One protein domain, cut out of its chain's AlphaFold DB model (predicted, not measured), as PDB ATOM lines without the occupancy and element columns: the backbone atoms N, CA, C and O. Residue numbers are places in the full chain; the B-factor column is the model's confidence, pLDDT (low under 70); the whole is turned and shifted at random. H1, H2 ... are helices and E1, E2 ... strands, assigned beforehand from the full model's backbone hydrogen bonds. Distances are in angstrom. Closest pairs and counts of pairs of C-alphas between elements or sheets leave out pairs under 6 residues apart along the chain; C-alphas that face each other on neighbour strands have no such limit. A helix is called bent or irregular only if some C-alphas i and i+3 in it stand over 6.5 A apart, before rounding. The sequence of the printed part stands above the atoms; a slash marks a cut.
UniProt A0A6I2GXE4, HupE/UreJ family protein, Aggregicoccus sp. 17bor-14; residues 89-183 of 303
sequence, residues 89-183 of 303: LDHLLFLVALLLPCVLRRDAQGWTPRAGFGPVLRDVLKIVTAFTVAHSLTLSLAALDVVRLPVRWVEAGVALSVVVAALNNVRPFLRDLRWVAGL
ATOM      1  N   LEU A  89     240.266 207.303 266.586       74.44
ATOM      2  CA  LEU A  89     241.233 208.350 266.224       74.44
ATOM      3  C   LEU A  89     242.678 207.896 266.500       74.44
ATOM      4  O   LEU A  89     243.574 208.162 265.702       74.44
ATOM      5  N   ASP A  90     242.887 207.139 267.579       72.88
ATOM      6  CA  ASP A  90     244.197 206.609 267.973       72.88
ATOM      7  C   ASP A  90     244.814 205.701 266.898       72.88
ATOM      8  O   ASP A  90     246.014 205.767 266.633       72.88
ATOM      9  N   HIS A  91     243.991 204.890 266.222       79.19
ATOM     10  CA  HIS A  91     244.449 203.984 265.166       79.19
ATOM     11  C   HIS A  91     244.821 204.754 263.899       79.19
ATOM     12  O   HIS A  91     245.814 204.429 263.249       79.19
ATOM     13  N   LEU A  92     244.058 205.801 263.574       78.44
ATOM     14  CA  LEU A  92     244.359 206.676 262.448       78.44
ATOM     15  C   LEU A  92     245.647 207.474 262.692       78.44
ATOM     16  O   LEU A  92     246.507 207.517 261.815       78.44
ATOM     17  N   LEU A  93     245.821 208.045 263.892       77.62
ATOM     18  CA  LEU A  93     247.043 208.759 264.281       77.62
ATOM     19  C   LEU A  93     248.264 207.836 264.247       77.62
ATOM     20  O   LEU A  93     249.314 208.225 263.734       77.62
ATOM     21  N   PHE A  94     248.121 206.600 264.723       78.75
ATOM     22  CA  PHE A  94     249.172 205.590 264.643       78.75
ATOM     23  C   PHE A  94     249.521 205.220 263.196       78.75
ATOM     24  O   PHE A  94     250.698 205.197 262.833       78.75
ATOM     25  N   LEU A  95     248.517 204.977 262.347       81.06
ATOM     26  CA  LEU A  95     248.727 204.642 260.938       81.06
ATOM     27  C   LEU A  95     249.433 205.782 260.194       81.06
ATOM     28  O   LEU A  95     250.402 205.536 259.479       81.06
ATOM     29  N   VAL A  96     248.994 207.026 260.404       80.50
ATOM     30  CA  VAL A  96     249.643 208.214 259.835       80.50
ATOM     31  C   VAL A  96     251.080 208.328 260.339       80.50
ATOM     32  O   VAL A  96     251.985 208.528 259.531       80.50
ATOM     33  N   ALA A  97     251.321 208.132 261.638       78.06
ATOM     34  CA  ALA A  97     252.668 208.164 262.202       78.06
ATOM     35  C   ALA A  97     253.583 207.078 261.607       78.06
ATOM     36  O   ALA A  97     254.763 207.337 261.386       78.06
ATOM     37  N   LEU A  98     253.071 205.887 261.294       76.38
ATOM     38  CA  LEU A  98     253.860 204.843 260.633       76.38
ATOM     39  C   LEU A  98     254.098 205.109 259.142       76.38
ATOM     40  O   LEU A  98     255.147 204.734 258.617       76.38
ATOM     41  N   LEU A  99     253.150 205.749 258.456       77.94
ATOM     42  CA  LEU A  99     253.225 205.995 257.015       77.94
ATOM     43  C   LEU A  99     254.079 207.223 256.664       77.94
ATOM     44  O   LEU A  99     254.752 207.239 255.630       77.94
ATOM     45  N   LEU A 100     254.093 208.234 257.538       77.25
ATOM     46  CA  LEU A 100     254.843 209.479 257.359       77.25
ATOM     47  C   LEU A 100     256.331 209.255 257.004       77.25
ATOM     48  O   LEU A 100     256.767 209.799 255.991       77.25
ATOM     49  N   PRO A 101     257.113 208.424 257.724       68.31
ATOM     50  CA  PRO A 101     258.526 208.193 257.409       68.31
ATOM     51  C   PRO A 101     258.766 207.359 256.140       68.31
ATOM     52  O   PRO A 101     259.899 207.321 255.643       68.31
ATOM     53  N   CYS A 102     257.739 206.676 255.619       71.00
ATOM     54  CA  CYS A 102     257.824 205.958 254.350       71.00
ATOM     55  C   CYS A 102     257.768 206.923 253.166       71.00
ATOM     56  O   CYS A 102     258.532 206.751 252.218       71.00
ATOM     57  N   VAL A 103     256.896 207.933 253.238       74.31
ATOM     58  CA  VAL A 103     256.652 208.902 252.155       74.31
ATOM     59  C   VAL A 103     257.590 210.108 252.252       74.31
ATOM     60  O   VAL A 103     258.097 210.590 251.239       74.31
ATOM     61  N   LEU A 104     257.855 210.578 253.470       70.19
ATOM     62  CA  LEU A 104     258.655 211.763 253.743       70.19
ATOM     63  C   LEU A 104     259.960 211.366 254.434       70.19
ATOM     64  O   LEU A 104     259.986 210.727 255.490       70.19
ATOM     65  N   ARG A 105     261.078 211.767 253.836       70.94
ATOM     66  CA  ARG A 105     262.394 211.685 254.456       70.94
ATOM     67  C   ARG A 105     262.674 213.022 255.134       70.94
ATOM     68  O   ARG A 105     262.451 214.074 254.553       70.94
ATOM     69  N   ARG A 106     263.148 212.993 256.376       67.25
ATOM     70  CA  ARG A 106     263.646 214.198 257.043       67.25
ATOM     71  C   ARG A 106     265.146 214.287 256.792       67.25
ATOM     72  O   ARG A 106     265.859 213.328 257.087       67.25
ATOM     73  N   ASP A 107     265.573 215.386 256.194       70.06
ATOM     74  CA  ASP A 107     266.965 215.739 255.928       70.06
ATOM     75  C   ASP A 107     267.365 216.961 256.771       70.06
ATOM     76  O   ASP A 107     266.504 217.607 257.378       70.06
ATOM     77  N   ALA A 108     268.657 217.290 256.816       63.97
ATOM     78  CA  ALA A 108     269.189 218.400 257.608       63.97
ATOM     79  C   ALA A 108     268.539 219.758 257.265       63.97
ATOM     80  O   ALA A 108     268.417 220.610 258.144       63.97
ATOM     81  N   GLN A 109     268.067 219.944 256.025       64.88
ATOM     82  CA  GLN A 109     267.380 221.161 255.573       64.88
ATOM     83  C   GLN A 109     265.837 221.087 255.575       64.88
ATOM     84  O   GLN A 109     265.193 222.070 255.216       64.88
ATOM     85  N   GLY A 110     265.206 219.971 255.976       70.50
ATOM     86  CA  GLY A 110     263.738 219.883 256.051       70.50
ATOM     87  C   GLY A 110     263.131 218.535 255.658       70.50
ATOM     88  O   GLY A 110     263.785 217.497 255.686       70.50
ATOM     89  N   TRP A 111     261.835 218.530 255.335       71.88
ATOM     90  CA  TRP A 111     261.129 217.337 254.855       71.88
ATOM     91  C   TRP A 111     261.251 217.229 253.332       71.88
ATOM     92  O   TRP A 111     260.705 218.060 252.611       71.88
ATOM     93  N   THR A 112     261.937 216.199 252.844       74.62
ATOM     94  CA  THR A 112     262.075 215.897 251.418       74.62
ATOM     95  C   THR A 112     261.217 214.679 251.044       74.62
ATOM     96  O   THR A 112     261.297 213.630 251.696       74.62
ATOM     97  N   PRO A 113     260.354 214.772 250.015       73.88
ATOM     98  CA  PRO A 113     259.596 213.624 249.527       73.88
ATOM     99  C   PRO A 113     260.535 212.535 249.009       73.88
ATOM    100  O   PRO A 113     261.516 212.815 248.317       73.88
ATOM    101  N   ARG A 114     260.242 211.271 249.319       73.44
ATOM    102  CA  ARG A 114     261.041 210.156 248.809       73.44
ATOM    103  C   ARG A 114     260.694 209.897 247.343       73.44
ATOM    104  O   ARG A 114     259.539 209.646 247.012       73.44
ATOM    105  N   ALA A 115     261.697 209.925 246.468       68.06
ATOM    106  CA  ALA A 115     261.496 209.658 245.049       68.06
ATOM    107  C   ALA A 115     261.186 208.169 244.805       68.06
ATOM    108  O   ALA A 115     261.986 207.290 245.134       68.06
ATOM    109  N   GLY A 116     260.025 207.900 244.202       74.88
ATOM    110  CA  GLY A 116     259.640 206.587 243.684       74.88
ATOM    111  C   GLY A 116     258.624 205.826 244.541       74.88
ATOM    112  O   GLY A 116     258.838 205.561 245.721       74.88
ATOM    113  N   PHE A 117     257.537 205.384 243.905       76.94
ATOM    114  CA  PHE A 117     256.455 204.624 244.541       76.94
ATOM    115  C   PHE A 117     256.893 203.229 245.023       76.94
ATOM    116  O   PHE A 117     256.512 202.790 246.105       76.94
ATOM    117  N   GLY A 118     257.740 202.536 244.254       82.00
ATOM    118  CA  GLY A 118     258.173 201.167 244.560       82.00
ATOM    119  C   GLY A 118     258.896 201.015 245.910       82.00
ATOM    120  O   GLY A 118     258.491 200.176 246.718       82.00
ATOM    121  N   PRO A 119     259.951 201.804 246.196       77.94
ATOM    122  CA  PRO A 119     260.639 201.777 247.488       77.94
ATOM    123  C   PRO A 119     259.724 202.124 248.667       77.94
ATOM    124  O   PRO A 119     259.791 201.460 249.699       77.94
ATOM    125  N   VAL A 120     258.845 203.120 248.497       79.88
ATOM    126  CA  VAL A 120     257.870 203.532 249.516       79.88
ATOM    127  C   VAL A 120     256.911 202.384 249.824       79.88
ATOM    128  O   VAL A 120     256.777 202.002 250.983       79.88
ATOM    129  N   LEU A 121     256.318 201.765 248.800       81.00
ATOM    130  CA  LEU A 121     255.383 200.654 248.969       81.00
ATOM    131  C   LEU A 121     256.034 199.449 249.664       81.00
ATOM    132  O   LEU A 121     255.424 198.839 250.539       81.00
ATOM    133  N   ARG A 122     257.285 199.116 249.316       81.56
ATOM    134  CA  ARG A 122     258.028 198.029 249.975       81.56
ATOM    135  C   ARG A 122     258.262 198.307 251.458       81.56
ATOM    136  O   ARG A 122     258.146 197.384 252.262       81.56
ATOM    137  N   ASP A 123     258.602 199.541 251.817       78.38
ATOM    138  CA  ASP A 123     258.819 199.918 253.215       78.38
ATOM    139  C   ASP A 123     257.498 199.897 254.003       78.38
ATOM    140  O   ASP A 123     257.456 199.330 255.096       78.38
ATOM    141  N   VAL A 124     256.404 200.396 253.416       81.25
ATOM    142  CA  VAL A 124     255.056 200.315 254.008       81.25
ATOM    143  C   VAL A 124     254.647 198.863 254.237       81.25
ATOM    144  O   VAL A 124     254.268 198.500 255.349       81.25
ATOM    145  N   LEU A 125     254.772 198.002 253.221       83.38
ATOM    146  CA  LEU A 125     254.402 196.591 253.330       83.38
ATOM    147  C   LEU A 125     255.202 195.873 254.418       83.38
ATOM    148  O   LEU A 125     254.621 195.107 255.184       83.38
ATOM    149  N   LYS A 126     256.508 196.136 254.536       81.38
ATOM    150  CA  LYS A 126     257.333 195.561 255.611       81.38
ATOM    151  C   LYS A 126     256.827 195.959 256.992       81.38
ATOM    152  O   LYS A 126     256.685 195.090 257.848       81.38
ATOM    153  N   ILE A 127     256.551 197.248 257.202       79.12
ATOM    154  CA  ILE A 127     256.089 197.767 258.494       79.12
ATOM    155  C   ILE A 127     254.708 197.204 258.831       79.12
ATOM    156  O   ILE A 127     254.527 196.647 259.912       79.12
ATOM    157  N   VAL A 128     253.754 197.280 257.898       82.00
ATOM    158  CA  VAL A 128     252.384 196.782 258.098       82.00
ATOM    159  C   VAL A 128     252.379 195.277 258.357       82.00
ATOM    160  O   VAL A 128     251.693 194.814 259.267       82.00
ATOM    161  N   THR A 129     253.186 194.505 257.623       81.62
ATOM    162  CA  THR A 129     253.290 193.052 257.830       81.62
ATOM    163  C   THR A 129     253.902 192.737 259.191       81.62
ATOM    164  O   THR A 129     253.346 191.932 259.933       81.62
ATOM    165  N   ALA A 130     255.006 193.395 259.562       81.38
ATOM    166  CA  ALA A 130     255.647 193.189 260.861       81.38
ATOM    167  C   ALA A 130     254.702 193.534 262.022       81.38
ATOM    168  O   ALA A 130     254.594 192.762 262.974       81.38
ATOM    169  N   PHE A 131     253.969 194.647 261.912       81.44
ATOM    170  CA  PHE A 131     252.954 195.042 262.885       81.44
ATOM    171  C   PHE A 131     251.829 194.007 262.982       81.44
ATOM    172  O   PHE A 131     251.485 193.572 264.079       81.44
ATOM    173  N   THR A 132     251.307 193.547 261.844       81.94
ATOM    174  CA  THR A 132     250.238 192.539 261.793       81.94
ATOM    175  C   THR A 132     250.677 191.225 262.439       81.94
ATOM    176  O   THR A 132     249.933 190.654 263.238       81.94
ATOM    177  N   VAL A 133     251.896 190.759 262.147       82.75
ATOM    178  CA  VAL A 133     252.459 189.529 262.724       82.75
ATOM    179  C   VAL A 133     252.667 189.673 264.229       82.75
ATOM    180  O   VAL A 133     252.204 188.824 264.985       82.75
ATOM    181  N   ALA A 134     253.310 190.753 264.681       80.69
ATOM    182  CA  ALA A 134     253.554 190.987 266.103       80.69
ATOM    183  C   ALA A 134     252.238 191.100 266.890       80.69
ATOM    184  O   ALA A 134     252.072 190.471 267.935       80.69
ATOM    185  N   HIS A 135     251.266 191.839 266.356       77.31
ATOM    186  CA  HIS A 135     249.959 192.001 266.981       77.31
ATOM    187  C   HIS A 135     249.196 190.672 267.046       77.31
ATOM    188  O   HIS A 135     248.736 190.274 268.114       77.31
ATOM    189  N   SER A 136     249.151 189.919 265.945       78.38
ATOM    190  CA  SER A 136     248.497 188.605 265.913       78.38
ATOM    191  C   SER A 136     249.153 187.616 266.880       78.38
ATOM    192  O   SER A 136     248.457 186.864 267.563       78.38
ATOM    193  N   LEU A 137     250.484 187.638 266.987       81.19
ATOM    194  CA  LEU A 137     251.230 186.778 267.902       81.19
ATOM    195  C   LEU A 137     250.919 187.116 269.364       81.19
ATOM    196  O   LEU A 137     250.624 186.218 270.148       81.19
ATOM    197  N   THR A 138     250.929 188.400 269.729       76.50
ATOM    198  CA  THR A 138     250.594 188.831 271.099       76.50
ATOM    199  C   THR A 138     249.150 188.495 271.472       76.50
ATOM    200  O   THR A 138     248.916 187.969 272.560       76.50
ATOM    201  N   LEU A 139     248.191 188.699 270.561       78.06
ATOM    202  CA  LEU A 139     246.799 188.287 270.768       78.06
ATOM    203  C   LEU A 139     246.670 186.769 270.924       78.06
ATOM    204  O   LEU A 139     245.942 186.311 271.800       78.06
ATOM    205  N   SER A 140     247.395 185.990 270.121       72.38
ATOM    206  CA  SER A 140     247.391 184.526 270.217       72.38
ATOM    207  C   SER A 140     247.954 184.050 271.556       72.38
ATOM    208  O   SER A 140     247.356 183.194 272.203       72.38
ATOM    209  N   LEU A 141     249.058 184.642 272.018       77.00
ATOM    210  CA  LEU A 141     249.654 184.335 273.323       77.00
ATOM    211  C   LEU A 141     248.719 184.692 274.487       77.00
ATOM    212  O   LEU A 141     248.632 183.934 275.454       77.00
ATOM    213  N   ALA A 142     248.000 185.812 274.383       72.62
ATOM    214  CA  ALA A 142     246.995 186.207 275.364       72.62
ATOM    215  C   ALA A 142     245.768 185.275 275.341       72.62
ATOM    216  O   ALA A 142     245.254 184.906 276.393       72.62
ATOM    217  N   ALA A 143     245.312 184.858 274.156       72.00
ATOM    218  CA  ALA A 143     244.169 183.958 273.993       72.00
ATOM    219  C   ALA A 143     244.458 182.532 274.488       72.00
ATOM    220  O   ALA A 143     243.576 181.888 275.052       72.00
ATOM    221  N   LEU A 144     245.693 182.055 274.306       78.56
ATOM    222  CA  LEU A 144     246.167 180.761 274.805       78.56
ATOM    223  C   LEU A 144     246.492 180.779 276.309       78.56
ATOM    224  O   LEU A 144     246.950 179.774 276.842       78.56
ATOM    225  N   ASP A 145     246.273 181.912 276.986       72.31
ATOM    226  CA  ASP A 145     246.555 182.130 278.409       72.31
ATOM    227  C   ASP A 145     248.023 181.881 278.807       72.31
ATOM    228  O   ASP A 145     248.347 181.761 279.988       72.31
ATOM    229  N   VAL A 146     248.929 181.837 277.820       75.00
ATOM    230  CA  VAL A 146     250.377 181.658 278.018       75.00
ATOM    231  C   VAL A 146     250.951 182.875 278.739       75.00
ATOM    232  O   VAL A 146     251.851 182.750 279.567       75.00
ATOM    233  N   VAL A 147     250.412 184.061 278.441       70.31
ATOM    234  CA  VAL A 147     250.855 185.333 279.008       70.31
ATOM    235  C   VAL A 147     249.647 186.132 279.503       70.31
ATOM    236  O   VAL A 147     248.849 186.636 278.716       70.31
ATOM    237  N   ARG A 148     249.536 186.296 280.827       66.56
ATOM    238  CA  ARG A 148     248.506 187.120 281.478       66.56
ATOM    239  C   ARG A 148     249.059 188.490 281.857       66.56
ATOM    240  O   ARG A 148     249.494 188.693 282.989       66.56
ATOM    241  N   LEU A 149     249.024 189.441 280.924       66.12
ATOM    242  CA  LEU A 149     249.340 190.838 281.235       66.12
ATOM    243  C   LEU A 149     248.072 191.617 281.634       66.12
ATOM    244  O   LEU A 149     247.052 191.517 280.950       66.12
ATOM    245  N   PRO A 150     248.113 192.425 282.710       73.88
ATOM    246  CA  PRO A 150     247.028 193.346 283.031       73.88
ATOM    247  C   PRO A 150     246.795 194.328 281.876       73.88
ATOM    248  O   PRO A 150     247.735 194.978 281.422       73.88
ATOM    249  N   VAL A 151     245.538 194.482 281.448       73.94
ATOM    250  CA  VAL A 151     245.151 195.314 280.288       73.94
ATOM    251  C   VAL A 151     245.699 196.744 280.356       73.94
ATOM    252  O   VAL A 151     246.121 197.288 279.345       73.94
ATOM    253  N   ARG A 152     245.813 197.303 281.566       75.44
ATOM    254  CA  ARG A 152     246.350 198.647 281.825       75.44
ATOM    255  C   ARG A 152     247.779 198.825 281.302       75.44
ATOM    256  O   ARG A 152     248.116 199.885 280.791       75.44
ATOM    257  N   TRP A 153     248.615 197.790 281.414       77.25
ATOM    258  CA  TRP A 153     249.991 197.827 280.912       77.25
ATOM    259  C   TRP A 153     250.046 197.723 279.392       77.25
ATOM    260  O   TRP A 153     250.894 198.354 278.769       77.25
ATOM    261  N   VAL A 154     249.128 196.961 278.797       75.00
ATOM    262  CA  VAL A 154     249.005 196.862 277.340       75.00
ATOM    263  C   VAL A 154     248.545 198.201 276.767       75.00
ATOM    264  O   VAL A 154     249.174 198.711 275.847       75.00
ATOM    265  N   GLU A 155     247.518 198.815 277.356       75.81
ATOM    266  CA  GLU A 155     247.023 200.144 276.973       75.81
ATOM    267  C   GLU A 155     248.119 201.213 277.103       75.81
ATOM    268  O   GLU A 155     248.353 201.976 276.164       75.81
ATOM    269  N   ALA A 156     248.858 201.220 278.218       80.75
ATOM    270  CA  ALA A 156     249.984 202.129 278.414       80.75
ATOM    271  C   ALA A 156     251.116 201.888 277.401       80.75
ATOM    272  O   ALA A 156     251.679 202.841 276.868       80.75
ATOM    273  N   GLY A 157     251.434 200.626 277.101       79.50
ATOM    274  CA  GLY A 157     252.455 200.261 276.120       79.50
ATOM    275  C   GLY A 157     252.082 200.685 274.699       79.50
ATOM    276  O   GLY A 157     252.929 201.200 273.969       79.50
ATOM    277  N   VAL A 158     250.809 200.540 274.322       76.62
ATOM    278  CA  VAL A 158     250.312 201.010 273.023       76.62
ATOM    279  C   VAL A 158     250.398 202.534 272.948       76.62
ATOM    280  O   VAL A 158     251.006 203.048 272.010       76.62
ATOM    281  N   ALA A 159     249.906 203.258 273.958       78.06
ATOM    282  CA  ALA A 159     250.004 204.719 274.008       78.06
ATOM    283  C   ALA A 159     251.464 205.206 273.929       78.06
ATOM    284  O   ALA A 159     251.788 206.102 273.148       78.06
ATOM    285  N   LEU A 160     252.368 204.560 274.672       81.56
ATOM    286  CA  LEU A 160     253.798 204.858 274.631       81.56
ATOM    287  C   LEU A 160     254.388 204.612 273.238       81.56
ATOM    288  O   LEU A 160     255.175 205.426 272.761       81.56
ATOM    289  N   SER A 161     253.996 203.533 272.556       76.06
ATOM    290  CA  SER A 161     254.502 203.239 271.212       76.06
ATOM    291  C   SER A 161     254.075 204.290 270.177       76.06
ATOM    292  O   SER A 161     254.889 204.660 269.331       76.06
ATOM    293  N   VAL A 162     252.861 204.845 270.291       79.62
ATOM    294  CA  VAL A 162     252.392 205.971 269.461       79.62
ATOM    295  C   VAL A 162     253.227 207.226 269.724       79.62
ATOM    296  O   VAL A 162     253.693 207.857 268.777       79.62
ATOM    297  N   VAL A 163     253.474 207.569 270.995       80.56
ATOM    298  CA  VAL A 163     254.296 208.736 271.369       80.56
ATOM    299  C   VAL A 163     255.728 208.587 270.859       80.56
ATOM    300  O   VAL A 163     256.279 209.523 270.284       80.56
ATOM    301  N   VAL A 164     256.325 207.405 271.017       79.12
ATOM    302  CA  VAL A 164     257.677 207.114 270.524       79.12
ATOM    303  C   VAL A 164     257.731 207.189 268.998       79.12
ATOM    304  O   VAL A 164     258.664 207.784 268.461       79.12
ATOM    305  N   ALA A 165     256.734 206.651 268.289       75.50
ATOM    306  CA  ALA A 165     256.650 206.754 266.833       75.50
ATOM    307  C   ALA A 165     256.528 208.216 266.372       75.50
ATOM    308  O   ALA A 165     257.251 208.643 265.471       75.50
ATOM    309  N   ALA A 166     255.678 209.008 267.032       77.31
ATOM    310  CA  ALA A 166     255.522 210.431 266.754       77.31
ATOM    311  C   ALA A 166     256.820 211.212 267.017       77.31
ATOM    312  O   ALA A 166     257.250 212.001 266.174       77.31
ATOM    313  N   LEU A 167     257.496 210.952 268.139       81.44
ATOM    314  CA  LEU A 167     258.766 211.600 268.458       81.44
ATOM    315  C   LEU A 167     259.856 211.211 267.456       81.44
ATOM    316  O   LEU A 167     260.609 212.076 267.019       81.44
ATOM    317  N   ASN A 168     259.897 209.942 267.042       77.88
ATOM    318  CA  ASN A 168     260.832 209.462 266.031       77.88
ATOM    319  C   ASN A 168     260.569 210.072 264.641       77.88
ATOM    320  O   ASN A 168     261.492 210.224 263.845       77.88
ATOM    321  N   ASN A 169     259.332 210.475 264.346       75.62
ATOM    322  CA  ASN A 169     259.036 211.235 263.132       75.62
ATOM    323  C   ASN A 169     259.574 212.670 263.203       75.62
ATOM    324  O   ASN A 169     260.087 213.180 262.209       75.62
ATOM    325  N   VAL A 170     259.489 213.322 264.367       74.94
ATOM    326  CA  VAL A 170     259.977 214.700 264.560       74.94
ATOM    327  C   VAL A 170     261.506 214.747 264.629       74.94
ATOM    328  O   VAL A 170     262.143 215.572 263.966       74.94
ATOM    329  N   ARG A 171     262.102 213.847 265.417       72.00
ATOM    330  CA  ARG A 171     263.545 213.645 265.553       72.00
ATOM    331  C   ARG A 171     263.849 212.174 265.277       72.00
ATOM    332  O   ARG A 171     263.572 211.351 266.139       72.00
ATOM    333  N   PRO A 172     264.416 211.818 264.117       65.31
ATOM    334  CA  PRO A 172     264.685 210.426 263.768       65.31
ATOM    335  C   PRO A 172     265.884 209.841 264.535       65.31
ATOM    336  O   PRO A 172     266.908 209.523 263.943       65.31
ATOM    337  N   PHE A 173     265.752 209.656 265.851       68.44
ATOM    338  CA  PHE A 173     266.790 209.069 266.709       68.44
ATOM    339  C   PHE A 173     266.909 207.544 266.538       68.44
ATOM    340  O   PHE A 173     267.972 206.978 266.779       68.44
ATOM    341  N   LEU A 174     265.858 206.856 266.064       59.78
ATOM    342  CA  LEU A 174     265.917 205.414 265.776       59.78
ATOM    343  C   LEU A 174     266.586 205.097 264.427       59.78
ATOM    344  O   LEU A 174     266.929 203.943 264.180       59.78
ATOM    345  N   ARG A 175     266.800 206.091 263.550       51.75
ATOM    346  CA  ARG A 175     267.569 205.912 262.299       51.75
ATOM    347  C   ARG A 175     269.072 205.769 262.558       51.75
ATOM    348  O   ARG A 175     269.741 205.082 261.787       51.75
ATOM    349  N   ASP A 176     269.569 206.318 263.665       49.38
ATOM    350  CA  ASP A 176     270.965 206.173 264.091       49.38
ATOM    351  C   ASP A 176     271.257 204.823 264.760       49.38
ATOM    352  O   ASP A 176     272.418 204.493 265.017       49.38
ATOM    353  N   LEU A 177     270.242 203.960 264.936       49.69
ATOM    354  CA  LEU A 177     270.453 202.553 265.266       49.69
ATOM    355  C   LEU A 177     270.957 201.759 264.044       49.69
ATOM    356  O   LEU A 177     270.372 200.774 263.590       49.69
ATOM    357  N   ARG A 178     272.162 202.105 263.587       48.19
ATOM    358  CA  ARG A 178     273.028 201.299 262.709       48.19
ATOM    359  C   ARG A 178     273.456 199.969 263.354       48.19
ATOM    360  O   ARG A 178     274.388 199.334 262.878       48.19
ATOM    361  N   TRP A 179     272.788 199.496 264.403       46.88
ATOM    362  CA  TRP A 179     273.142 198.286 265.146       46.88
ATOM    363  C   TRP A 179     272.897 197.029 264.298       46.88
ATOM    364  O   TRP A 179     273.651 196.068 264.395       46.88
ATOM    365  N   VAL A 180     271.955 197.068 263.345       52.25
ATOM    366  CA  VAL A 180     271.797 196.005 262.332       52.25
ATOM    367  C   VAL A 180     272.912 196.053 261.271       52.25
ATOM    368  O   VAL A 180     273.329 195.011 260.766       52.25
ATOM    369  N   ALA A 181     273.455 197.236 260.960       50.06
ATOM    370  CA  ALA A 181     274.628 197.370 260.090       50.06
ATOM    371  C   ALA A 181     275.923 196.946 260.810       50.06
ATOM    372  O   ALA A 181     276.760 196.292 260.196       50.06
ATOM    373  N   GLY A 182     276.048 197.224 262.112       49.06
ATOM    374  CA  GLY A 182     277.133 196.737 262.970       49.06
ATOM    375  C   GLY A 182     277.123 195.215 263.127       49.06
ATOM    376  O   GLY A 182     278.163 194.581 262.981       49.06
ATOM    377  N   LEU A 183     275.945 194.603 263.302       53.41
ATOM    378  CA  LEU A 183     275.798 193.142 263.356       53.41
ATOM    379  C   LEU A 183     276.135 192.464 262.014       53.41
ATOM    380  O   LEU A 183     276.792 191.423 261.998       53.41
TER     381      LEU A 183
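AT A GLANCE: This is residues 89 to 183 of the 303 residues of the protein "HupE/UreJ family protein" of Aggregicoccus sp. 17bor-14 (UniProt A0A6I2GXE4). Two long helices, H2 and H3, make the long sides of an open, loose frame and run opposite ways with a gap between them; H1 slants across that gap toward one end, and the link of residues 144 to 150 closes the other. A small hairpin, E1 and E2, lies at the end where H1 meets H2, and a tail that ends in the short helix H4 sticks out with residues 175 to 183. The printed part has 95 residues with four named helices and two named strands, in the order H1, E1, E2, H2, H3, H4, and its class is mostly helix; the sheet, E1 - E2, is antiparallel. The whole is loose, with a radius of gyration of the C-alphas of 15.8 A, and only just elongated, spanning 48 by 32 by 23 A.

IN THESE COORDINATES: Find C-alpha 89 at (241.233, 208.350, 266.224); from there H1 runs to residue 103, 20.9 A from first to last C-alpha. H1 is irregular, but only just: C-alphas 98 and 101 are 6.6 A apart. Next come E1, residues 104 to 107, 9.5 A, and E2, residues 110 to 113, 9.9 A. At C-alpha 117, (256.455, 204.624, 244.541), H2 begins and runs 38.0 A to residue 143. H3 takes residues 151 to 170, 29.0 A, and H4 takes residues 179 to 183, 6.1 A, ending at C-alpha 183, (275.798, 193.142, 263.356).

HOW THE PARTS SIT: Begin at H1, which touches H3 and runs the same way at a steep tilt of 35.2 degrees, only just steep; their closest C-alphas are those of Phe 94 and Val 162, 5.8 A apart, and H3 touches H1 with residues 162 to 169 alone. H1 touches H2 with residues 98 to 103 alone, meeting residues 120 to 127 of H2; the closest C-alphas, of Cys 102 and Val 120, are 5.4 A apart, and the two run opposite ways at a steep tilt of 38 degrees. E1 and E2 form a hairpin at 142 degrees; look for N 105 and O 112, 2.8 A apart, and N 110 and O 107, 3.0 A apart, within hydrogen-bond range. H2 and H3 are apart, and H4 is apart from H3. In H2, H3 and H4 every O i to N i+4 pair is within hydrogen-bond range; in H1, 9 of 11 are.

THE WHOLE: The two C-alphas farthest apart, those of Gln 109 and Asp 145, are 49.8 A apart. The printed part has no cut, and no link is long. Residues 129 to 137, 140 to 145, 148 to 157 and 175 to 183 stand free. Mean pLDDT of the printed part is 73.4; look for values under 70 at residues 101, 106, 108 to 109, 115, 148 to 149 and 172 to 183.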